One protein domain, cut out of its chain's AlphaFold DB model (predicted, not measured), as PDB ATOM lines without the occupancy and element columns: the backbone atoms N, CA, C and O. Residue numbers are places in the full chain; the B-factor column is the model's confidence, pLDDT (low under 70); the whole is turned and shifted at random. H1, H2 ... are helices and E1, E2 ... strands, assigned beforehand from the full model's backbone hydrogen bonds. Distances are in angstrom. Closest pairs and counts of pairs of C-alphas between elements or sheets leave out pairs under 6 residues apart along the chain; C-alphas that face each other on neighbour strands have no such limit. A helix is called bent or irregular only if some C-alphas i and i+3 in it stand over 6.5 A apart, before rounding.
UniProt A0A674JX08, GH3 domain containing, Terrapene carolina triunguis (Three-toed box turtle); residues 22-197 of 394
ATOM      1  N   GLY A  22     217.832 473.793 372.909       69.06
ATOM      2  CA  GLY A  22     217.446 474.495 374.134       69.06
ATOM      3  C   GLY A  22     217.216 473.592 375.325       69.06
ATOM      4  O   GLY A  22     217.911 473.747 376.323       69.06
ATOM      5  N   PRO A  23     216.297 472.621 375.227       73.44
ATOM      6  CA  PRO A  23     216.116 471.623 376.267       73.44
ATOM      7  C   PRO A  23     217.402 470.873 376.647       73.44
ATOM      8  O   PRO A  23     217.596 470.563 377.816       73.44
ATOM      9  N   VAL A  24     218.321 470.629 375.702       80.62
ATOM     10  CA  VAL A  24     219.619 469.998 376.010       80.62
ATOM     11  C   VAL A  24     220.505 470.932 376.834       80.62
ATOM     12  O   VAL A  24     221.072 470.501 377.834       80.62
ATOM     13  N   LEU A  25     220.599 472.209 376.452       82.19
ATOM     14  CA  LEU A  25     221.334 473.217 377.222       82.19
ATOM     15  C   LEU A  25     220.733 473.415 378.616       82.19
ATOM     16  O   LEU A  25     221.469 473.516 379.590       82.19
ATOM     17  N   TYR A  26     219.406 473.412 378.726       84.62
ATOM     18  CA  TYR A  26     218.718 473.466 380.010       84.62
ATOM     19  C   TYR A  26     219.086 472.276 380.908       84.62
ATOM     20  O   TYR A  26     219.461 472.465 382.066       84.62
ATOM     21  N   LEU A  27     219.026 471.050 380.375       86.75
ATOM     22  CA  LEU A  27     219.407 469.857 381.130       86.75
ATOM     23  C   LEU A  27     220.886 469.881 381.533       86.75
ATOM     24  O   LEU A  27     221.217 469.470 382.643       86.75
ATOM     25  N   ASP A  28     221.770 470.381 380.669       87.44
ATOM     26  CA  ASP A  28     223.188 470.565 380.988       87.44
ATOM     27  C   ASP A  28     223.372 471.561 382.144       87.44
ATOM     28  O   ASP A  28     224.078 471.250 383.106       87.44
ATOM     29  N   VAL A  29     222.670 472.701 382.128       89.44
ATOM     30  CA  VAL A  29     222.682 473.679 383.229       89.44
ATOM     31  C   VAL A  29     222.185 473.052 384.532       89.44
ATOM     32  O   VAL A  29     222.873 473.146 385.553       89.44
ATOM     33  N   LEU A  30     221.041 472.358 384.504       89.38
ATOM     34  CA  LEU A  30     220.537 471.649 385.680       89.38
ATOM     35  C   LEU A  30     221.542 470.621 386.196       89.38
ATOM     36  O   LEU A  30     221.801 470.577 387.392       89.38
ATOM     37  N   SER A  31     222.148 469.822 385.316       90.50
ATOM     38  CA  SER A  31     223.088 468.772 385.721       90.50
ATOM     39  C   SER A  31     224.318 469.313 386.453       90.50
ATOM     40  O   SER A  31     224.895 468.617 387.288       90.50
ATOM     41  N   ARG A  32     224.713 470.557 386.161       92.12
ATOM     42  CA  ARG A  32     225.876 471.215 386.765       92.12
ATOM     43  C   ARG A  32     225.537 471.907 388.078       92.12
ATOM     44  O   ARG A  32     226.337 471.840 389.005       92.12
ATOM     45  N   VAL A  33     224.387 472.580 388.144       93.12
ATOM     46  CA  VAL A  33     224.042 473.471 389.267       93.12
ATOM     47  C   VAL A  33     223.053 472.827 390.239       93.12
ATOM     48  O   VAL A  33     223.199 472.958 391.451       93.12
ATOM     49  N   PHE A  34     222.077 472.078 389.726       91.94
ATOM     50  CA  PHE A  34     221.029 471.410 390.503       91.94
ATOM     51  C   PHE A  34     220.924 469.925 390.113       91.94
ATOM     52  O   PHE A  34     219.888 469.486 389.610       91.94
ATOM     53  N   PRO A  35     221.982 469.114 390.305       89.44
ATOM     54  CA  PRO A  35     222.034 467.751 389.775       89.44
ATOM     55  C   PRO A  35     220.911 466.854 390.302       89.44
ATOM     56  O   PRO A  35     220.446 465.968 389.586       89.44
ATOM     57  N   GLU A  36     220.432 467.079 391.532       90.19
ATOM     58  CA  GLU A  36     219.331 466.274 392.061       90.19
ATOM     59  C   GLU A  36     217.981 466.655 391.446       90.19
ATOM     60  O   GLU A  36     217.079 465.823 391.472       90.19
ATOM     61  N   ALA A  37     217.829 467.834 390.829       87.50
ATOM     62  CA  ALA A  37     216.618 468.194 390.082       87.50
ATOM     63  C   ALA A  37     216.356 467.256 388.887       87.50
ATOM     64  O   ALA A  37     215.225 467.148 388.427       87.50
ATOM     65  N   LEU A  38     217.376 466.522 388.428       89.19
ATOM     66  CA  LEU A  38     217.260 465.488 387.395       89.19
ATOM     67  C   LEU A  38     216.917 464.096 387.959       89.19
ATOM     68  O   LEU A  38     216.986 463.095 387.244       89.19
ATOM     69  N   SER A  39     216.548 464.005 389.239       91.25
ATOM     70  CA  SER A  39     216.079 462.749 389.827       91.25
ATOM     71  C   SER A  39     214.728 462.350 389.222       91.25
ATOM     72  O   SER A  39     213.850 463.204 389.074       91.25
ATOM     73  N   PRO A  40     214.502 461.058 388.920       90.94
ATOM     74  CA  PRO A  40     213.197 460.588 388.477       90.94
ATOM     75  C   PRO A  40     212.107 460.961 389.485       90.94
ATOM     76  O   PRO A  40     212.268 460.723 390.682       90.94
ATOM     77  N   ARG A  41     211.000 461.526 388.993       90.69
ATOM     78  CA  ARG A  41     209.885 462.060 389.797       90.69
ATOM     79  C   ARG A  41     210.295 463.121 390.829       90.69
ATOM     80  O   ARG A  41     209.553 463.371 391.770       90.69
ATOM     81  N   GLY A  42     211.457 463.746 390.659       92.00
ATOM     82  CA  GLY A  42     211.963 464.795 391.539       92.00
ATOM     83  C   GLY A  42     211.333 466.169 391.305       92.00
ATOM     84  O   GLY A  42     211.541 467.056 392.129       92.00
ATOM     85  N   THR A  43     210.563 466.364 390.234       93.25
ATOM     86  CA  THR A  43     210.013 467.677 389.866       93.25
ATOM     87  C   THR A  43     208.491 467.679 389.919       93.25
ATOM     88  O   THR A  43     207.840 466.811 389.341       93.25
ATOM     89  N   ALA A  44     207.903 468.672 390.584       94.44
ATOM     90  CA  ALA A  44     206.467 468.927 390.509       94.44
ATOM     91  C   ALA A  44     206.229 470.096 389.562       94.44
ATOM     92  O   ALA A  44     206.795 471.165 389.774       94.44
ATOM     93  N   HIS A  45     205.396 469.888 388.548       91.00
ATOM     94  CA  HIS A  45     205.038 470.916 387.583       91.00
ATOM     95  C   HIS A  45     203.656 471.493 387.896       91.00
ATOM     96  O   HIS A  45     202.681 470.747 388.038       91.00
ATOM     97  N   PHE A  46     203.582 472.819 387.975       89.31
ATOM     98  CA  PHE A  46     202.363 473.579 388.191       89.31
ATOM     99  C   PHE A  46     202.013 474.375 386.945       89.31
ATOM    100  O   PHE A  46     202.742 475.280 386.554       89.31
ATOM    101  N   SER A  47     200.890 474.042 386.320       82.75
ATOM    102  CA  SER A  47     200.418 474.773 385.144       82.75
ATOM    103  C   SER A  47     198.916 474.639 384.967       82.75
ATOM    104  O   SER A  47     198.312 473.622 385.328       82.75
ATOM    105  N   TRP A  48     198.296 475.654 384.376       74.69
ATOM    106  CA  TRP A  48     196.908 475.567 383.944       74.69
ATOM    107  C   TRP A  48     196.724 476.197 382.565       74.69
ATOM    108  O   TRP A  48     196.611 477.412 382.403       74.69
ATOM    109  N   ALA A  49     196.680 475.342 381.546       58.56
ATOM    110  CA  ALA A  49     196.642 475.773 380.161       58.56
ATOM    111  C   ALA A  49     195.205 476.032 379.681       58.56
ATOM    112  O   ALA A  49     194.432 475.110 379.422       58.56
ATOM    113  N   ARG A  50     194.880 477.302 379.420       50.62
ATOM    114  CA  ARG A  50     193.939 477.665 378.348       50.62
ATOM    115  C   ARG A  50     194.633 478.618 377.374       50.62
ATOM    116  O   ARG A  50     194.422 479.821 377.420       50.62
ATOM    117  N   GLY A  51     195.473 478.065 376.498       41.88
ATOM    118  CA  GLY A  51     195.892 478.727 375.252       41.88
ATOM    119  C   GLY A  51     197.328 479.258 375.163       41.88
ATOM    120  O   GLY A  51     197.827 479.346 374.049       41.88
ATOM    121  N   CYS A  52     198.021 479.530 376.272       38.72
ATOM    122  CA  CYS A  52     199.419 479.986 376.242       38.72
ATOM    123  C   CYS A  52     200.240 479.254 377.304       38.72
ATOM    124  O   CYS A  52     200.442 479.754 378.402       38.72
ATOM    125  N   SER A  53     200.703 478.053 376.975       40.78
ATOM    126  CA  SER A  53     201.864 477.466 377.639       40.78
ATOM    127  C   SER A  53     202.984 477.448 376.607       40.78
ATOM    128  O   SER A  53     202.762 477.048 375.462       40.78
ATOM    129  N   LEU A  54     204.186 477.891 376.990       42.41
ATOM    130  CA  LEU A  54     205.385 477.353 376.350       42.41
ATOM    131  C   LEU A  54     205.210 475.831 376.403       42.41
ATOM    132  O   LEU A  54     204.907 475.319 377.483       42.41
ATOM    133  N   PRO A  55     205.238 475.127 375.265       37.12
ATOM    134  CA  PRO A  55     204.727 473.771 375.208       37.12
ATOM    135  C   PRO A  55     205.467 472.900 376.224       37.12
ATOM    136  O   PRO A  55     206.661 472.651 376.074       37.12
ATOM    137  N   ALA A  56     204.736 472.392 377.222       39.56
ATOM    138  CA  ALA A  56     205.206 471.327 378.110       39.56
ATOM    139  C   ALA A  56     205.686 470.098 377.301       39.56
ATOM    140  O   ALA A  56     206.560 469.355 377.740       39.56
ATOM    141  N   ALA A  57     205.207 469.962 376.057       35.91
ATOM    142  CA  ALA A  57     205.665 468.996 375.059       35.91
ATOM    143  C   ALA A  57     207.148 469.136 374.638       35.91
ATOM    144  O   ALA A  57     207.643 468.298 373.888       35.91
ATOM    145  N   ALA A  58     207.871 470.165 375.093       43.84
ATOM    146  CA  ALA A  58     209.284 470.373 374.780       43.84
ATOM    147  C   ALA A  58     210.248 469.871 375.870       43.84
ATOM    148  O   ALA A  58     211.455 470.103 375.742       43.84
ATOM    149  N   TRP A  59     209.768 469.194 376.926       57.84
ATOM    150  CA  TRP A  59     210.681 468.600 377.901       57.84
ATOM    151  C   TRP A  59     211.077 467.171 377.544       57.84
ATOM    152  O   TRP A  59     210.231 466.279 377.506       57.84
ATOM    153  N   PRO A  60     212.371 466.899 377.333       55.62
ATOM    154  CA  PRO A  60     212.831 465.619 376.809       55.62
ATOM    155  C   PRO A  60     212.693 464.452 377.801       55.62
ATOM    156  O   PRO A  60     212.964 463.316 377.421       55.62
ATOM    157  N   LEU A  61     212.302 464.694 379.061       75.00
ATOM    158  CA  LEU A  61     212.318 463.680 380.122       75.00
ATOM    159  C   LEU A  61     211.053 463.713 381.009       75.00
ATOM    160  O   LEU A  61     211.118 464.165 382.154       75.00
ATOM    161  N   PRO A  62     209.912 463.161 380.544       78.56
ATOM    162  CA  PRO A  62     208.687 463.037 381.348       78.56
ATOM    163  C   PRO A  62     208.894 462.289 382.675       78.56
ATOM    164  O   PRO A  62     208.184 462.511 383.650       78.56
ATOM    165  N   THR A  63     209.901 461.416 382.732       84.75
ATOM    166  CA  THR A  63     210.269 460.639 383.923       84.75
ATOM    167  C   THR A  63     210.760 461.491 385.094       84.75
ATOM    168  O   THR A  63     210.792 460.984 386.216       84.75
ATOM    169  N   LEU A  64     211.118 462.760 384.871       87.31
ATOM    170  CA  LEU A  64     211.497 463.702 385.930       87.31
ATOM    171  C   LEU A  64     210.299 464.183 386.752       87.31
ATOM    172  O   LEU A  64     210.463 464.522 387.923       87.31
ATOM    173  N   TYR A  65     209.099 464.185 386.173       90.00
ATOM    174  CA  TYR A  65     207.936 464.800 386.797       90.00
ATOM    175  C   TYR A  65     207.137 463.806 387.644       90.00
ATOM    176  O   TYR A  65     206.854 462.680 387.229       90.00
ATOM    177  N   CYS A  66     206.755 464.215 388.856       91.62
ATOM    178  CA  CYS A  66     205.809 463.471 389.690       91.62
ATOM    179  C   CYS A  66     204.345 463.809 389.365       91.62
ATOM    180  O   CYS A  66     203.443 463.037 389.689       91.62
ATOM    181  N   THR A  67     204.112 464.967 388.747       88.69
ATOM    182  CA  THR A  67     202.803 465.458 388.310       88.69
ATOM    183  C   THR A  67     202.494 464.949 386.898       88.69
ATOM    184  O   THR A  67     203.285 465.217 385.992       88.69
ATOM    185  N   PRO A  68     201.373 464.240 386.684       85.38
ATOM    186  CA  PRO A  68     200.964 463.810 385.350       85.38
ATOM    187  C   PRO A  68     200.522 465.010 384.499       85.38
ATOM    188  O   PRO A  68     199.920 465.950 385.023       85.38
ATOM    189  N   GLU A  69     200.788 464.969 383.192       78.19
ATOM    190  CA  GLU A  69     200.449 466.051 382.251       78.19
ATOM    191  C   GLU A  69     198.935 466.320 382.222       78.19
ATOM    192  O   GLU A  69     198.484 467.468 382.192       78.19
ATOM    193  N   GLU A  70     198.129 465.265 382.354       81.31
ATOM    194  CA  GLU A  70     196.671 465.326 382.354       81.31
ATOM    195  C   GLU A  70     196.123 466.198 383.493       81.31
ATOM    196  O   GLU A  70     195.044 466.780 383.360       81.31
ATOM    197  N   ALA A  71     196.865 466.365 384.594       83.25
ATOM    198  CA  ALA A  71     196.444 467.230 385.693       83.25
ATOM    199  C   ALA A  71     196.340 468.711 385.281       83.25
ATOM    200  O   ALA A  71     195.569 469.456 385.886       83.25
ATOM    201  N   GLY A  72     197.072 469.146 384.249       74.62
ATOM    202  CA  GLY A  72     196.972 470.498 383.683       74.62
ATOM    203  C   GLY A  72     195.726 470.719 382.819       74.62
ATOM    204  O   GLY A  72     195.328 471.859 382.590       74.62
ATOM    205  N   THR A  73     195.074 469.639 382.378       80.56
ATOM    206  CA  THR A  73     193.896 469.679 381.489       80.56
ATOM    207  C   THR A  73     192.568 469.833 382.232       80.56
ATOM    208  O   THR A  73     191.513 469.987 381.614       80.56
ATOM    209  N   VAL A  74     192.601 469.806 383.570       83.69
ATOM    210  CA  VAL A  74     191.404 469.938 384.401       83.69
ATOM    211  C   VAL A  74     190.741 471.307 384.137       83.69
ATOM    212  O   VAL A  74     191.399 472.344 384.261       83.69
ATOM    213  N   PRO A  75     189.429 471.364 383.814       81.75
ATOM    214  CA  PRO A  75     188.785 472.598 383.347       81.75
ATOM    215  C   PRO A  75     188.804 473.766 384.334       81.75
ATOM    216  O   PRO A  75     188.700 474.921 383.927       81.75
ATOM    217  N   SER A  76     188.890 473.474 385.631       85.81
ATOM    218  CA  SER A  76     188.970 474.483 386.685       85.81
ATOM    219  C   SER A  76     190.417 474.663 387.118       85.81
ATOM    220  O   SER A  76     191.047 473.701 387.547       85.81
ATOM    221  N   ARG A  77     190.909 475.908 387.077       83.06
ATOM    222  CA  ARG A  77     192.263 476.272 387.519       83.06
ATOM    223  C   ARG A  77     192.546 475.815 388.942       83.06
ATOM    224  O   ARG A  77     193.534 475.137 389.192       83.06
ATOM    225  N   ALA A  78     191.638 476.127 389.863       84.25
ATOM    226  CA  ALA A  78     191.776 475.728 391.259       84.25
ATOM    227  C   ALA A  78     191.821 474.200 391.414       84.25
ATOM    228  O   ALA A  78     192.627 473.690 392.183       84.25
ATOM    229  N   ALA A  79     191.001 473.465 390.653       87.75
ATOM    230  CA  ALA A  79     190.997 472.003 390.698       87.75
ATOM    231  C   ALA A  79     192.261 471.392 390.068       87.75
ATOM    232  O   ALA A  79     192.794 470.428 390.609       87.75
ATOM    233  N   ALA A  80     192.767 471.962 388.970       89.25
ATOM    234  CA  ALA A  80     194.018 471.544 388.337       89.25
ATOM    235  C   ALA A  80     195.193 471.669 389.313       89.25
ATOM    236  O   ALA A  80     195.885 470.689 389.590       89.25
ATOM    237  N   LEU A  81     195.349 472.854 389.914       90.19
ATOM    238  CA  LEU A  81     196.395 473.127 390.896       90.19
ATOM    239  C   LEU A  81     196.237 472.251 392.145       90.19
ATOM    240  O   LEU A  81     197.225 471.730 392.652       90.19
ATOM    241  N   TYR A  82     195.006 472.016 392.611       92.19
ATOM    242  CA  TYR A  82     194.732 471.105 393.726       92.19
ATOM    243  C   TYR A  82     195.223 469.678 393.446       92.19
ATOM    244  O   TYR A  82     195.912 469.078 394.270       92.19
ATOM    245  N   VAL A  83     194.913 469.136 392.265       91.88
ATOM    246  CA  VAL A  83     195.368 467.800 391.859       91.88
ATOM    247  C   VAL A  83     196.892 467.757 391.744       91.88
ATOM    248  O   VAL A  83     197.515 466.836 392.267       91.88
ATOM    249  N   GLN A  84     197.511 468.766 391.127       93.19
ATOM    250  CA  GLN A  84     198.971 468.864 391.006       93.19
ATOM    251  C   GLN A  84     199.652 468.923 392.384       93.19
ATOM    252  O   GLN A  84     200.634 468.215 392.616       93.19
ATOM    253  N   LEU A  85     199.082 469.666 393.340       94.81
ATOM    254  CA  LEU A  85     199.544 469.697 394.730       94.81
ATOM    255  C   LEU A  85     199.450 468.333 395.407       94.81
ATOM    256  O   LEU A  85     200.371 467.976 396.130       94.81
ATOM    257  N   LEU A  86     198.395 467.542 395.182       93.50
ATOM    258  CA  LEU A  86     198.309 466.190 395.752       93.50
ATOM    259  C   LEU A  86     199.472 465.299 395.290       93.50
ATOM    260  O   LEU A  86     200.041 464.566 396.102       93.50
ATOM    261  N   PHE A  87     199.858 465.381 394.013       93.06
ATOM    262  CA  PHE A  87     201.026 464.661 393.495       93.06
ATOM    263  C   PHE A  87     202.333 465.185 394.095       93.06
ATOM    264  O   PHE A  87     203.151 464.385 394.550       93.06
ATOM    265  N   ALA A  88     202.503 466.505 394.172       94.94
ATOM    266  CA  ALA A  88     203.683 467.120 394.777       94.94
ATOM    267  C   ALA A  88     203.820 466.767 396.270       94.94
ATOM    268  O   ALA A  88     204.890 466.395 396.740       94.94
ATOM    269  N   LEU A  89     202.727 466.834 397.032       94.19
ATOM    270  CA  LEU A  89     202.689 466.538 398.467       94.19
ATOM    271  C   LEU A  89     202.863 465.049 398.764       94.19
ATOM    272  O   LEU A  89     203.337 464.689 399.843       94.19
ATOM    273  N   ARG A  90     202.511 464.168 397.826       92.06
ATOM    274  CA  ARG A  90     202.813 462.739 397.938       92.06
ATOM    275  C   ARG A  90     204.319 462.476 397.894       92.06
ATOM    276  O   ARG A  90     204.775 461.562 398.579       92.06
ATOM    277  N   GLU A  91     205.070 463.268 397.133       92.38
ATOM    278  CA  GLU A  91     206.515 463.115 396.991       92.38
ATOM    279  C   GLU A  91     207.265 463.916 398.065       92.38
ATOM    280  O   GLU A  91     207.280 465.147 398.064       92.38
ATOM    281  N   ARG A  92     207.881 463.225 399.031       92.12
ATOM    282  CA  ARG A  92     208.692 463.881 400.078       92.12
ATOM    283  C   ARG A  92     210.032 464.338 399.539       92.12
ATOM    284  O   ARG A  92     210.570 465.355 399.973       92.12
ATOM    285  N   GLU A  93     210.555 463.577 398.596       93.00
ATOM    286  CA  GLU A  93     211.878 463.737 398.035       93.00
ATOM    287  C   GLU A  93     211.819 464.641 396.790       93.00
ATOM    288  O   GLU A  93     212.541 464.435 395.818       93.00
ATOM    289  N   LEU A  94     210.994 465.687 396.824       95.44
ATOM    290  CA  LEU A  94     210.935 466.661 395.742       95.44
ATOM    291  C   LEU A  94     212.211 467.516 395.706       95.44
ATOM    292  O   LEU A  94     212.749 467.904 396.745       95.44
ATOM    293  N   ARG A  95     212.702 467.773 394.495       95.75
ATOM    294  CA  ARG A  95     213.983 468.418 394.174       95.75
ATOM    295  C   ARG A  95     213.792 469.737 393.437       95.75
ATOM    296  O   ARG A  95     214.578 470.655 393.661       95.75
ATOM    297  N   ALA A  96     212.732 469.866 392.643       95.00
ATOM    298  CA  ALA A  96     212.370 471.111 391.976       95.00
ATOM    299  C   ALA A  96     210.855 471.364 391.987       95.00
ATOM    300  O   ALA A  96     210.049 470.436 391.883       95.00
ATOM    301  N   LEU A  97     210.482 472.639 392.102       95.25
ATOM    302  CA  LEU A  97     209.142 473.131 391.778       95.25
ATOM    303  C   LEU A  97     209.247 473.832 390.429       95.25
ATOM    304  O   LEU A  97     210.046 474.752 390.295       95.25
ATOM    305  N   GLU A  98     208.465 473.407 389.452       91.75
ATOM    306  CA  GLU A  98     208.458 473.982 388.112       91.75
ATOM    307  C   GLU A  98     207.087 474.584 387.816       91.75
ATOM    308  O   GLU A  98     206.068 474.003 388.182       91.75
ATOM    309  N   ALA A  99     207.046 475.743 387.172       87.12
ATOM    310  CA  ALA A  99     205.812 476.356 386.701       87.12
ATOM    311  C   ALA A  99     206.048 477.112 385.392       87.12
ATOM    312  O   ALA A  99     207.151 477.604 385.150       87.12
ATOM    313  N   GLY A 100     205.014 477.232 384.558       76.31
ATOM    314  CA  GLY A 100     205.103 478.011 383.324       76.31
ATOM    315  C   GLY A 100     205.353 479.486 383.628       76.31
ATOM    316  O   GLY A 100     206.293 480.081 383.105       76.31
ATOM    317  N   LEU A 101     204.552 480.048 384.533       79.62
ATOM    318  CA  LEU A 101     204.731 481.384 385.102       79.62
ATOM    319  C   LEU A 101     204.850 481.317 386.625       79.62
ATOM    320  O   LEU A 101     204.278 480.443 387.279       79.62
ATOM    321  N   VAL A 102     205.554 482.281 387.215       83.25
ATOM    322  CA  VAL A 102     205.678 482.364 388.674       83.25
ATOM    323  C   VAL A 102     204.332 482.622 389.375       83.25
ATOM    324  O   VAL A 102     204.128 482.106 390.476       83.25
ATOM    325  N   SER A 103     203.370 483.303 388.739       82.88
ATOM    326  CA  SER A 103     201.989 483.426 389.234       82.88
ATOM    327  C   SER A 103     201.268 482.085 389.352       82.88
ATOM    328  O   SER A 103     200.479 481.900 390.275       82.88
ATOM    329  N   GLU A 104     201.550 481.108 388.484       85.50
ATOM    330  CA  GLU A 104     200.946 479.775 388.598       85.50
ATOM    331  C   GLU A 104     201.431 479.052 389.853       85.50
ATOM    332  O   GLU A 104     200.628 478.439 390.561       85.50
ATOM    333  N   LEU A 105     202.722 479.177 390.173       90.69
ATOM    334  CA  LEU A 105     203.261 478.661 391.427       90.69
ATOM    335  C   LEU A 105     202.694 479.418 392.634       90.69
ATOM    336  O   LEU A 105     202.357 478.798 393.645       90.69
ATOM    337  N   TYR A 106     202.564 480.743 392.532       89.25
ATOM    338  CA  TYR A 106     201.950 481.561 393.576       89.25
ATOM    339  C   TYR A 106     200.510 481.124 393.856       89.25
ATOM    340  O   TYR A 106     200.137 480.919 395.010       89.25
ATOM    341  N   ASP A 107     199.725 480.883 392.810       88.31
ATOM    342  CA  ASP A 107     198.355 480.405 392.932       88.31
ATOM    343  C   ASP A 107     198.286 478.971 393.463       88.31
ATOM    344  O   ASP A 107     197.429 478.674 394.297       88.31
ATOM    345  N   ALA A 108     199.205 478.086 393.062       91.12
ATOM    346  CA  ALA A 108     199.291 476.733 393.611       91.12
ATOM    347  C   ALA A 108     199.536 476.776 395.126       91.12
ATOM    348  O   ALA A 108     198.805 476.169 395.911       91.12
ATOM    349  N   LEU A 109     200.520 477.555 395.569       93.12
ATOM    350  CA  LEU A 109     200.795 477.723 396.994       93.12
ATOM    351  C   LEU A 109     199.666 478.479 397.712       93.12
ATOM    352  O   LEU A 109     199.386 478.193 398.874       93.12
ATOM    353  N   GLY A 110     198.931 479.347 397.015       89.62
ATOM    354  CA  GLY A 110     197.688 479.951 397.493       89.62
ATOM    355  C   GLY A 110     196.567 478.931 397.737       89.62
ATOM    356  O   GLY A 110     195.900 478.990 398.773       89.62
ATOM    357  N   VAL A 111     196.386 477.957 396.839       90.50
ATOM    358  CA  VAL A 111     195.439 476.838 397.009       90.50
ATOM    359  C   VAL A 111     195.845 475.967 398.195       90.50
ATOM    360  O   VAL A 111     195.000 475.634 399.028       90.50
ATOM    361  N   LEU A 112     197.138 475.659 398.326       93.38
ATOM    362  CA  LEU A 112     197.672 474.969 399.501       93.38
ATOM    363  C   LEU A 112     197.366 475.759 400.780       93.38
ATOM    364  O   LEU A 112     196.864 475.199 401.751       93.38
ATOM    365  N   ARG A 113     197.593 477.075 400.760       90.75
ATOM    366  CA  ARG A 113     197.347 477.978 401.887       90.75
ATOM    367  C   ARG A 113     195.899 477.989 402.347       90.75
ATOM    368  O   ARG A 113     195.636 477.918 403.547       90.75
ATOM    369  N   ALA A 114     194.970 478.061 401.403       89.12
ATOM    370  CA  ALA A 114     193.546 478.118 401.692       89.12
ATOM    371  C   ALA A 114     192.939 476.751 402.056       89.12
ATOM    372  O   ALA A 114     191.939 476.713 402.768       89.12
ATOM    373  N   GLY A 115     193.513 475.646 401.564       89.88
ATOM    374  CA  GLY A 115     192.870 474.327 401.568       89.88
ATOM    375  C   GLY A 115     193.715 473.163 402.092       89.88
ATOM    376  O   GLY A 115     193.373 472.012 401.814       89.88
ATOM    377  N   TRP A 116     194.802 473.412 402.833       92.75
ATOM    378  CA  TRP A 116     195.700 472.345 403.306       92.75
ATOM    379  C   TRP A 116     194.998 471.269 404.150       92.75
ATOM    380  O   TRP A 116     195.419 470.115 404.119       92.75
ATOM    381  N   GLU A 117     193.929 471.604 404.880       92.94
ATOM    382  CA  GLU A 117     193.169 470.634 405.684       92.94
ATOM    383  C   GLU A 117     192.484 469.579 404.807       92.94
ATOM    384  O   GLU A 117     192.570 468.383 405.105       92.94
ATOM    385  N   GLY A 118     191.870 470.020 403.703       91.62
ATOM    386  CA  GLY A 118     191.263 469.149 402.697       91.62
ATOM    387  C   GLY A 118     192.315 468.301 401.988       91.62
ATOM    388  O   GLY A 118     192.183 467.080 401.939       91.62
ATOM    389  N   LEU A 119     193.434 468.914 401.579       91.81
ATOM    390  CA  LEU A 119     194.572 468.186 401.001       91.81
ATOM    391  C   LEU A 119     195.092 467.109 401.966       91.81
ATOM    392  O   LEU A 119     195.319 465.968 401.573       91.81
ATOM    393  N   ALA A 120     195.231 467.428 403.255       91.44
ATOM    394  CA  ALA A 120     195.651 466.467 404.270       91.44
ATOM    395  C   ALA A 120     194.611 465.359 404.502       91.44
ATOM    396  O   ALA A 120     194.976 464.232 404.842       91.44
ATOM    397  N   GLN A 121     193.319 465.660 404.369       92.06
ATOM    398  CA  GLN A 121     192.258 464.661 404.453       92.06
ATOM    399  C   GLN A 121     192.304 463.708 403.258       92.06
ATOM    400  O   GLN A 121     192.317 462.498 403.467       92.06
ATOM    401  N   ASP A 122     192.428 464.227 402.040       90.44
ATOM    402  CA  ASP A 122     192.507 463.421 400.821       90.44
ATOM    403  C   ASP A 122     193.766 462.549 400.796       90.44
ATOM    404  O   ASP A 122     193.695 461.361 400.479       90.44
ATOM    405  N   LEU A 123     194.911 463.087 401.232       88.06
ATOM    406  CA  LEU A 123     196.133 462.302 401.419       88.06
ATOM    407  C   LEU A 123     195.919 461.165 402.435       88.06
ATOM    408  O   LEU A 123     196.354 460.038 402.199       88.06
ATOM    409  N   ALA A 124     195.220 461.427 403.546       87.94
ATOM    410  CA  ALA A 124     194.933 460.410 404.560       87.94
ATOM    411  C   ALA A 124     193.963 459.329 404.049       87.94
ATOM    412  O   ALA A 124     194.199 458.141 404.275       87.94
ATOM    413  N   LEU A 125     192.903 459.722 403.332       87.12
ATOM    414  CA  LEU A 125     191.948 458.806 402.697       87.12
ATOM    415  C   LEU A 125     192.628 457.946 401.625       87.12
ATOM    416  O   LEU A 125     192.367 456.746 401.534       87.12
ATOM    417  N   GLY A 126     193.579 458.526 400.890       77.88
ATOM    418  CA  GLY A 126     194.484 457.826 399.978       77.88
ATOM    419  C   GLY A 126     195.530 456.929 400.661       77.88
ATOM    420  O   GLY A 126     196.375 456.363 399.969       77.88
ATOM    421  N   ARG A 127     195.485 456.776 401.997       64.94
ATOM    422  CA  ARG A 127     196.429 456.019 402.848       64.94
ATOM    423  C   ARG A 127     197.884 456.494 402.754       64.94
ATOM    424  O   ARG A 127     198.810 455.702 402.921       64.94
ATOM    425  N   LEU A 128     198.104 457.782 402.504       69.88
ATOM    426  CA  LEU A 128     199.438 458.373 402.459       69.88
ATOM    427  C   LEU A 128     199.839 458.871 403.852       69.88
ATOM    428  O   LEU A 128     199.153 459.673 404.485       69.88
ATOM    429  N   THR A 129     200.995 458.412 404.326       73.69
ATOM    430  CA  THR A 129     201.531 458.700 405.668       73.69
ATOM    431  C   THR A 129     201.887 460.174 405.888       73.69
ATOM    432  O   THR A 129     201.989 460.617 407.030       73.69
ATOM    433  N   ARG A 130     202.011 460.962 404.813       86.69
ATOM    434  CA  ARG A 130     202.391 462.383 404.863       86.69
ATOM    435  C   ARG A 130     201.278 463.335 405.292       86.69
ATOM    436  O   ARG A 130     201.552 464.503 405.541       86.69
ATOM    437  N   ALA A 131     200.038 462.870 405.430       89.06
ATOM    438  CA  ALA A 131     198.943 463.726 405.877       89.06
ATOM    439  C   ALA A 131     199.227 464.377 407.242       89.06
ATOM    440  O   ALA A 131     199.023 465.574 407.400       89.06
ATOM    441  N   ALA A 132     199.718 463.608 408.222       88.75
ATOM    442  CA  ALA A 132     200.045 464.128 409.553       88.75
ATOM    443  C   ALA A 132     201.205 465.137 409.520       88.75
ATOM    444  O   ALA A 132     201.143 466.163 410.195       88.75
ATOM    445  N   GLU A 133     202.219 464.868 408.694       90.69
ATOM    446  CA  GLU A 133     203.349 465.770 408.442       90.69
ATOM    447  C   GLU A 133     202.873 467.103 407.853       90.69
ATOM    448  O   GLU A 133     203.208 468.157 408.385       90.69
ATOM    449  N   LEU A 134     202.018 467.066 406.822       92.69
ATOM    450  CA  LEU A 134     201.433 468.263 406.218       92.69
ATOM    451  C   LEU A 134     200.702 469.119 407.261       92.69
ATOM    452  O   LEU A 134     200.924 470.326 407.325       92.69
ATOM    453  N   ARG A 135     199.878 468.498 408.121       92.38
ATOM    454  CA  ARG A 135     199.176 469.234 409.188       92.38
ATOM    455  C   ARG A 135     200.152 469.905 410.152       92.38
ATOM    456  O   ARG A 135     199.957 471.064 410.509       92.38
ATOM    457  N   ALA A 136     201.189 469.179 410.568       91.69
ATOM    458  CA  ALA A 136     202.185 469.691 411.500       91.69
ATOM    459  C   ALA A 136     202.961 470.877 410.910       91.69
ATOM    460  O   ALA A 136     203.150 471.880 411.593       91.69
ATOM    461  N   GLU A 137     203.372 470.795 409.642       93.62
ATOM    462  CA  GLU A 137     204.159 471.853 409.008       93.62
ATOM    463  C   GLU A 137     203.333 473.093 408.644       93.62
ATOM    464  O   GLU A 137     203.808 474.212 408.848       93.62
ATOM    465  N   CYS A 138     202.085 472.930 408.188       90.69
ATOM    466  CA  CYS A 138     201.190 474.059 407.908       90.69
ATOM    467  C   CYS A 138     200.759 474.803 409.184       90.69
ATOM    468  O   CYS A 138     200.611 476.025 409.162       90.69
ATOM    469  N   ALA A 139     200.623 474.107 410.321       90.19
ATOM    470  CA  ALA A 139     200.293 474.733 411.605       90.19
ATOM    471  C   ALA A 139     201.398 475.672 412.131       90.19
ATOM    472  O   ALA A 139     201.130 476.551 412.949       90.19
ATOM    473  N   ARG A 140     202.640 475.511 411.656       91.62
ATOM    474  CA  ARG A 140     203.796 476.332 412.057       91.62
ATOM    475  C   ARG A 140     203.879 477.669 411.313       91.62
ATOM    476  O   ARG A 140     204.741 478.479 411.643       91.62
ATOM    477  N   GLY A 141     203.010 477.899 410.327       91.44
ATOM    478  CA  GLY A 141     202.992 479.099 409.490       91.44
ATOM    479  C   GLY A 141     203.426 478.835 408.047       91.44
ATOM    480  O   GLY A 141     203.653 477.695 407.646       91.44
ATOM    481  N   TRP A 142     203.542 479.909 407.262       90.56
ATOM    482  CA  TRP A 142     203.752 479.843 405.805       90.56
ATOM    483  C   TRP A 142     205.161 480.225 405.360       90.56
ATOM    484  O   TRP A 142     205.601 479.797 404.299       90.56
ATOM    485  N   ASP A 143     205.909 480.945 406.191       92.25
ATOM    486  CA  ASP A 143     207.283 481.326 405.872       92.25
ATOM    487  C   ASP A 143     208.147 480.069 405.746       92.25
ATOM    488  O   ASP A 143     208.121 479.213 406.635       92.25
ATOM    489  N   VAL A 144     208.899 479.934 404.651       94.69
ATOM    490  CA  VAL A 144     209.780 478.789 404.351       94.69
ATOM    491  C   VAL A 144     209.026 477.446 404.225       94.69
ATOM    492  O   VAL A 144     209.635 476.372 404.270       94.69
ATOM    493  N   VAL A 145     207.692 477.447 404.083       95.00
ATOM    494  CA  VAL A 145     206.891 476.207 404.092       95.00
ATOM    495  C   VAL A 145     207.285 475.237 402.976       95.00
ATOM    496  O   VAL A 145     207.283 474.033 403.215       95.00
ATOM    497  N   ALA A 146     207.703 475.725 401.801       95.44
ATOM    498  CA  ALA A 146     208.087 474.865 400.682       95.44
ATOM    499  C   ALA A 146     209.268 473.958 401.059       95.44
ATOM    500  O   ALA A 146     209.231 472.757 400.815       95.44
ATOM    501  N   ARG A 147     210.280 474.492 401.755       95.00
ATOM    502  CA  ARG A 147     211.415 473.695 402.252       95.00
ATOM    503  C   ARG A 147     211.057 472.794 403.427       95.00
ATOM    504  O   ARG A 147     211.686 471.757 403.606       95.00
ATOM    505  N   ARG A 148     210.067 473.167 404.245       94.88
ATOM    506  CA  ARG A 148     209.590 472.293 405.330       94.88
ATOM    507  C   ARG A 148     208.834 471.087 404.782       94.88
ATOM    508  O   ARG A 148     209.072 469.969 405.228       94.88
ATOM    509  N   LEU A 149     207.976 471.315 403.788       94.94
ATOM    510  CA  LEU A 149     207.242 470.262 403.092       94.94
ATOM    511  C   LEU A 149     208.145 469.436 402.176       94.94
ATOM    512  O   LEU A 149     207.930 468.237 402.049       94.94
ATOM    513  N   TRP A 150     209.174 470.028 401.574       95.94
ATOM    514  CA  TRP A 150     210.117 469.331 400.699       95.94
ATOM    515  C   TRP A 150     211.560 469.627 401.124       95.94
ATOM    516  O   TRP A 150     212.204 470.525 400.579       95.94
ATOM    517  N   PRO A 151     212.107 468.869 402.096       94.75
ATOM    518  CA  PRO A 151     213.428 469.145 402.673       94.75
ATOM    519  C   PRO A 151     214.598 469.071 401.687       94.75
ATOM    520  O   PRO A 151     215.665 469.613 401.960       94.75
ATOM    521  N   ARG A 152     214.413 468.383 400.556       96.06
ATOM    522  CA  ARG A 152     215.427 468.207 399.504       96.06
ATOM    523  C   ARG A 152     215.253 469.170 398.328       96.06
ATOM    524  O   ARG A 152     215.928 469.018 397.313       96.06
ATOM    525  N   LEU A 153     214.352 470.143 398.452       96.50
ATOM    526  CA  LEU A 153     214.041 471.081 397.386       96.50
ATOM    527  C   LEU A 153     215.236 472.001 397.100       96.50
ATOM    528  O   LEU A 153     215.713 472.712 397.989       96.50
ATOM    529  N   GLN A 154     215.707 471.984 395.854       94.88
ATOM    530  CA  GLN A 154     216.903 472.698 395.409       94.88
ATOM    531  C   GLN A 154     216.577 474.000 394.686       94.88
ATOM    532  O   GLN A 154     217.280 474.981 394.904       94.88
ATOM    533  N   VAL A 155     215.534 474.023 393.849       94.56
ATOM    534  CA  VAL A 155     215.274 475.142 392.932       94.56
ATOM    535  C   VAL A 155     213.787 475.318 392.624       94.56
ATOM    536  O   VAL A 155     213.019 474.353 392.598       94.56
ATOM    537  N   VAL A 156     213.398 476.570 392.390       94.50
ATOM    538  CA  VAL A 156     212.136 476.944 391.749       94.50
ATOM    539  C   VAL A 156     212.436 477.335 390.306       94.50
ATOM    540  O   VAL A 156     213.222 478.248 390.069       94.50
ATOM    541  N   VAL A 157     211.830 476.651 389.342       92.00
ATOM    542  CA  VAL A 157     211.987 476.911 387.910       92.00
ATOM    543  C   VAL A 157     210.702 477.547 387.395       92.00
ATOM    544  O   VAL A 157     209.663 476.897 387.373       92.00
ATOM    545  N   ALA A 158     210.742 478.823 387.023       86.50
ATOM    546  CA  ALA A 158     209.561 479.527 386.524       86.50
ATOM    547  C   ALA A 158     209.946 480.715 385.646       86.50
ATOM    548  O   ALA A 158     210.979 481.347 385.878       86.50
ATOM    549  N   ALA A 159     209.104 481.041 384.659       81.12
ATOM    550  CA  ALA A 159     209.251 482.296 383.936       81.12
ATOM    551  C   ALA A 159     208.711 483.471 384.765       81.12
ATOM    552  O   ALA A 159     207.653 483.387 385.391       81.12
ATOM    553  N   GLU A 160     209.448 484.579 384.745       75.69
ATOM    554  CA  GLU A 160     209.124 485.810 385.470       75.69
ATOM    555  C   GLU A 160     209.305 487.017 384.532       75.69
ATOM    556  O   GLU A 160     210.314 487.721 384.596       75.69
ATOM    557  N   PRO A 161     208.370 487.235 383.585       71.00
ATOM    558  CA  PRO A 161     208.320 488.482 382.826       71.00
ATOM    559  C   PRO A 161     208.038 489.673 383.760       71.00
ATOM    560  O   PRO A 161     207.565 489.498 384.878       71.00
ATOM    561  N   SER A 162     208.284 490.903 383.302       64.25
ATOM    562  CA  SER A 162     208.212 492.113 384.145       64.25
ATOM    563  C   SER A 162     206.906 492.276 384.941       64.25
ATOM    564  O   SER A 162     206.953 492.685 386.098       64.25
ATOM    565  N   GLY A 163     205.752 491.902 384.376       65.00
ATOM    566  CA  GLY A 163     204.454 491.965 385.069       65.00
ATOM    567  C   GLY A 163     204.259 490.941 386.196       65.00
ATOM    568  O   GLY A 163     203.358 491.067 387.018       65.00
ATOM    569  N   GLU A 164     205.123 489.932 386.281       71.19
ATOM    570  CA  GLU A 164     205.026 488.821 387.232       71.19
ATOM    571  C   GLU A 164     205.914 489.008 388.478       71.19
ATOM    572  O   GLU A 164     205.826 488.236 389.437       71.19
ATOM    573  N   GLN A 165     206.740 490.062 388.501       76.94
ATOM    574  CA  GLN A 165     207.737 490.315 389.548       76.94
ATOM    575  C   GLN A 165     207.128 490.370 390.959       76.94
ATOM    576  O   GLN A 165     207.755 489.962 391.936       76.94
ATOM    577  N   LEU A 166     205.885 490.844 391.089       81.06
ATOM    578  CA  LEU A 166     205.197 490.930 392.377       81.06
ATOM    579  C   LEU A 166     204.974 489.549 393.013       81.06
ATOM    580  O   LEU A 166     205.183 489.380 394.216       81.06
ATOM    581  N   TYR A 167     204.591 488.561 392.204       83.56
ATOM    582  CA  TYR A 167     204.364 487.189 392.654       83.56
ATOM    583  C   TYR A 167     205.682 486.499 393.000       83.56
ATOM    584  O   TYR A 167     205.786 485.840 394.038       83.56
ATOM    585  N   GLY A 168     206.710 486.701 392.172       84.75
ATOM    586  CA  GLY A 168     208.044 486.175 392.432       84.75
ATOM    587  C   GLY A 168     208.671 486.743 393.706       84.75
ATOM    588  O   GLY A 168     209.231 485.987 394.500       84.75
ATOM    589  N   GLU A 169     208.566 488.052 393.946       87.31
ATOM    590  CA  GLU A 169     209.020 488.680 395.195       87.31
ATOM    591  C   GLU A 169     208.253 488.134 396.405       87.31
ATOM    592  O   GLU A 169     208.875 487.723 397.386       87.31
ATOM    593  N   ALA A 170     206.921 488.040 396.318       87.56
ATOM    594  CA  ALA A 170     206.103 487.503 397.401       87.56
ATOM    595  C   ALA A 170     206.524 486.076 397.785       87.56
ATOM    596  O   ALA A 170     206.733 485.799 398.963       87.56
ATOM    597  N   LEU A 171     206.727 485.187 396.806       90.75
ATOM    598  CA  LEU A 171     207.170 483.816 397.073       90.75
ATOM    599  C   LEU A 171     208.556 483.750 397.719       90.75
ATOM    600  O   LEU A 171     208.762 482.953 398.637       90.75
ATOM    601  N   ARG A 172     209.505 484.572 397.258       92.75
ATOM    602  CA  ARG A 172     210.864 484.639 397.822       92.75
ATOM    603  C   ARG A 172     210.879 485.190 399.248       92.75
ATOM    604  O   ARG A 172     211.777 484.844 400.015       92.75
ATOM    605  N   GLU A 173     209.907 486.025 399.609       90.44
ATOM    606  CA  GLU A 173     209.772 486.595 400.953       90.44
ATOM    607  C   GLU A 173     208.971 485.718 401.930       90.44
ATOM    608  O   GLU A 173     209.091 485.926 403.137       90.44
ATOM    609  N   SER A 174     208.186 484.742 401.451       91.19
ATOM    610  CA  SER A 174     207.394 483.833 402.296       91.19
ATOM    611  C   SER A 174     207.663 482.347 402.026       91.19
ATOM    612  O   SER A 174     208.635 481.796 402.544       91.19
ATOM    613  N   GLU A 175     206.810 481.649 401.269       93.19
ATOM    614  CA  GLU A 175     206.810 480.183 401.167       93.19
ATOM    615  C   GLU A 175     208.115 479.590 400.646       93.19
ATOM    616  O   GLU A 175     208.546 478.534 401.121       93.19
ATOM    617  N   CYS A 176     208.733 480.268 399.681       95.12
ATOM    618  CA  CYS A 176     209.927 479.820 398.975       95.12
ATOM    619  C   CYS A 176     211.191 480.533 399.467       95.12
ATOM    620  O   CYS A 176     212.212 480.537 398.777       95.12
ATOM    621  N   GLN A 177     211.152 481.132 400.658       94.38
ATOM    622  CA  GLN A 177     212.284 481.869 401.196       94.38
ATOM    623  C   GLN A 177     213.559 481.010 401.262       94.38
ATOM    624  O   GLN A 177     213.591 479.895 401.791       94.38
ATOM    625  N   GLY A 178     214.638 481.575 400.713       91.12
ATOM    626  CA  GLY A 178     215.959 480.954 400.642       91.12
ATOM    627  C   GLY A 178     216.150 479.960 399.493       91.12
ATOM    628  O   GLY A 178     217.242 479.398 399.395       91.12
ATOM    629  N   LEU A 179     215.139 479.723 398.647       93.62
ATOM    630  CA  LEU A 179     215.275 478.933 397.420       93.62
ATOM    631  C   LEU A 179     215.750 479.809 396.248       93.62
ATOM    632  O   LEU A 179     215.274 480.938 396.106       93.62
ATOM    633  N   PRO A 180     216.651 479.302 395.389       93.19
ATOM    634  CA  PRO A 180     216.982 479.959 394.135       93.19
ATOM    635  C   PRO A 180     215.805 479.854 393.160       93.19
ATOM    636  O   PRO A 180     215.145 478.815 393.066       93.19
ATOM    637  N   PHE A 181     215.564 480.942 392.432       91.56
ATOM    638  CA  PHE A 181     214.596 481.005 391.342       91.56
ATOM    639  C   PHE A 181     215.364 481.063 390.031       91.56
ATOM    640  O   PHE A 181     216.196 481.948 389.845       91.56
ATOM    641  N   TYR A 182     215.074 480.131 389.137       90.69
ATOM    642  CA  TYR A 182     215.731 480.005 387.853       90.69
ATOM    643  C   TYR A 182     214.705 480.182 386.734       90.69
ATOM    644  O   TYR A 182     213.763 479.402 386.620       90.69
ATOM    645  N   CYS A 183     214.905 481.202 385.899       87.31
ATOM    646  CA  CYS A 183     214.156 481.388 384.662       87.31
ATOM    647  C   CYS A 183     214.996 480.842 383.495       87.31
ATOM    648  O   CYS A 183     215.987 481.477 383.116       87.31
ATOM    649  N   PRO A 184     214.666 479.654 382.957       84.25
ATOM    650  CA  PRO A 184     215.542 478.943 382.030       84.25
ATOM    651  C   PRO A 184     215.536 479.511 380.616       84.25
ATOM    652  O   PRO A 184     216.539 479.410 379.912       84.25
ATOM    653  N   PHE A 185     214.429 480.118 380.198       82.75
ATOM    654  CA  PHE A 185     214.240 480.553 378.825       82.75
ATOM    655  C   PHE A 185     213.840 482.012 378.746       82.75
ATOM    656  O   PHE A 185     213.048 482.503 379.547       82.75
ATOM    657  N   TYR A 186     214.352 482.675 377.718       79.12
ATOM    658  CA  TYR A 186     213.867 483.974 377.298       79.12
ATOM    659  C   TYR A 186     212.945 483.792 376.105       79.12
ATOM    660  O   TYR A 186     213.360 483.257 375.075       79.12
ATOM    661  N   GLY A 187     211.699 484.227 376.256       74.50
ATOM    662  CA  GLY A 187     210.718 484.262 375.183       74.50
ATOM    663  C   GLY A 187     210.078 485.638 375.086       74.50
ATOM    664  O   GLY A 187     209.852 486.295 376.101       74.50
ATOM    665  N   ALA A 188     209.790 486.075 373.865       67.12
ATOM    666  CA  ALA A 188     209.091 487.326 373.608       67.12
ATOM    667  C   ALA A 188     208.264 487.223 372.321       67.12
ATOM    668  O   ALA A 188     208.612 486.476 371.408       67.12
ATOM    669  N   ALA A 189     207.140 487.946 372.267       59.31
ATOM    670  CA  ALA A 189     206.201 487.935 371.142       59.31
ATOM    671  C   ALA A 189     205.774 486.519 370.674       59.31
ATOM    672  O   ALA A 189     205.535 486.292 369.489       59.31
ATOM    673  N   GLY A 190     205.692 485.558 371.603       60.00
ATOM    674  CA  GLY A 190     205.346 484.160 371.315       60.00
ATOM    675  C   GLY A 190     206.487 483.306 370.747       60.00
ATOM    676  O   GLY A 190     206.269 482.132 370.460       60.00
ATOM    677  N   ALA A 191     207.695 483.858 370.603       63.09
ATOM    678  CA  ALA A 191     208.883 483.138 370.157       63.09
ATOM    679  C   ALA A 191     209.837 482.854 371.324       63.09
ATOM    680  O   ALA A 191     210.031 483.690 372.206       63.09
ATOM    681  N   LEU A 192     210.463 481.677 371.301       72.94
ATOM    682  CA  LEU A 192     211.582 481.330 372.172       72.94
ATOM    683  C   LEU A 192     212.870 481.906 371.570       72.94
ATOM    684  O   LEU A 192     213.156 481.669 370.400       72.94
ATOM    685  N   LEU A 193     213.640 482.656 372.354       76.00
ATOM    686  CA  LEU A 193     214.762 483.455 371.849       76.00
ATOM    687  C   LEU A 193     216.115 483.028 372.414       76.00
ATOM    688  O   LEU A 193     217.133 483.162 371.737       76.00
ATOM    689  N   GLY A 194     216.151 482.528 373.649       79.00
ATOM    690  CA  GLY A 194     217.414 482.176 374.287       79.00
ATOM    691  C   GLY A 194     217.287 481.367 375.568       79.00
ATOM    692  O   GLY A 194     216.188 481.127 376.071       79.00
ATOM    693  N   VAL A 195     218.445 480.965 376.094       84.50
ATOM    694  CA  VAL A 195     218.601 480.136 377.300       84.50
ATOM    695  C   VAL A 195     219.423 480.864 378.344       84.50
ATOM    696  O   VAL A 195     220.450 481.465 378.034       84.50
ATOM    697  N   ASN A 196     219.011 480.762 379.601       86.94
ATOM    698  CA  ASN A 196     219.797 481.221 380.732       86.94
ATOM    699  C   ASN A 196     220.811 480.153 381.151       86.94
ATOM    700  O   ASN A 196     220.441 479.113 381.694       86.94
ATOM    701  N   LEU A 197     222.096 480.422 380.918       87.19
ATOM    702  CA  LEU A 197     223.197 479.525 381.286       87.19
ATOM    703  C   LEU A 197     223.761 479.790 382.691       87.19
ATOM    704  O   LEU A 197     224.672 479.089 383.126       87.19
TER     705      LEU A 197
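Overview. This is residues 22 to 197 of the 394 residues of the protein "GH3 domain containing" of Terrapene carolina triunguis (Three-toed box turtle) (UniProt A0A674JX08). A small parallel sheet of three strands, E1, E2 and E3, has H4 and the first arm of the long bent helix H5 over one face. The second arm, H5b, turns off at nearly a right angle and makes a helical hairpin with H6 at one end of the longest axis, while the strand hairpin of E4 and E5, with H1 beside E5, makes the other end. The 176 printed residues run H1 H2 E1 H3 H4 E2 H5 H6 H7 E3 H8 E4 E5, eight named helices and five named strands, of mixed class. The whole is compact, with a radius of gyration of the C-alphas of 15.4 A and spans of 44 by 34 by 30 A.

Along the chain. E1 is residues 43 to 46, E2 96 to 101, 14.5 A long, and E3 155 to 159, 13.0 A. E2 begins at C-alpha 96, (212.370, 471.111, 391.976). H4, residues 77 to 90, is 20.1 A long. H5, residues 102 to 125, was assigned as one helix by its hydrogen bonds but is bent: C-alphas 114 and 117 are 8.5 A apart. Its arms are H5a, 102 to 114, 18.3 A, and H5b, 117 to 125. H6 is residues 130 to 139, H7 145 to 149, H3 69 to 73 and H2 35 to 38. H1, residues 22 to 33, starts at C-alpha 22, (217.446, 474.495, 374.134). H8, residues 162 to 173, is irregular, with C-alphas 163 and 166 7.4 A apart. E4 is residues 185 to 188, and E5, 191 to 195, ends at C-alpha 195, (218.601, 480.136, 377.300).

Arrangement. E2 is the inner strand; N 46 and O 98 are 2.8 A apart, N 157 and O 97 2.8 A, within hydrogen-bond range. E1, H3 H4, E2 and E2, H5 H6 H7, E3 are strand-helix-strand units, parallel neighbour strands with helices between. H4 and H5a, on the same face, make two layers with the sheet, helices over strands. H4 and H5a touch, about perpendicular at 78 degrees, closest at the C-alphas of Leu 81 and Ala 108, 5.4 A. H8 touches H5a, closest at the C-alphas of Ser 103 and Tyr 167, 5.6 A, and only grazes the sheet, as do H2 and H3. H5b and H6 touch, closest at the C-alphas of Ala 120 and Ala 131, 4.6 A, at a shallow tilt of 15 degrees, opposite ways. H7 touches H6, closest at the C-alphas of Glu 137 and Arg 148, 6.6 A. E4 and E5 are antiparallel, with N 186 and O 194 2.9 A apart. The closest C-alphas of H1 and E5, Gly 22 and Val 195, are 6.6 A apart. Each O i to N i+4 pair is within range in H1, H4, H5a, H5b, H6 and H7, against 6 of 8 in H8 and 0 of 1 in H3, which has 2 of 2 O i to N i+3 pairs; H2 is too short for an i+4 pair.

Size, cuts and confidence. The two C-alphas farthest apart, Arg 127 and Ala 189, are 46.0 A apart. The printed part has no cut; the links E1 to H3, residues 47 to 68, and H8 to E4 are long. The mean pLDDT of the printed part is 84.1; 21 residues are under 70, among them 49 to 60 and 188 to 191.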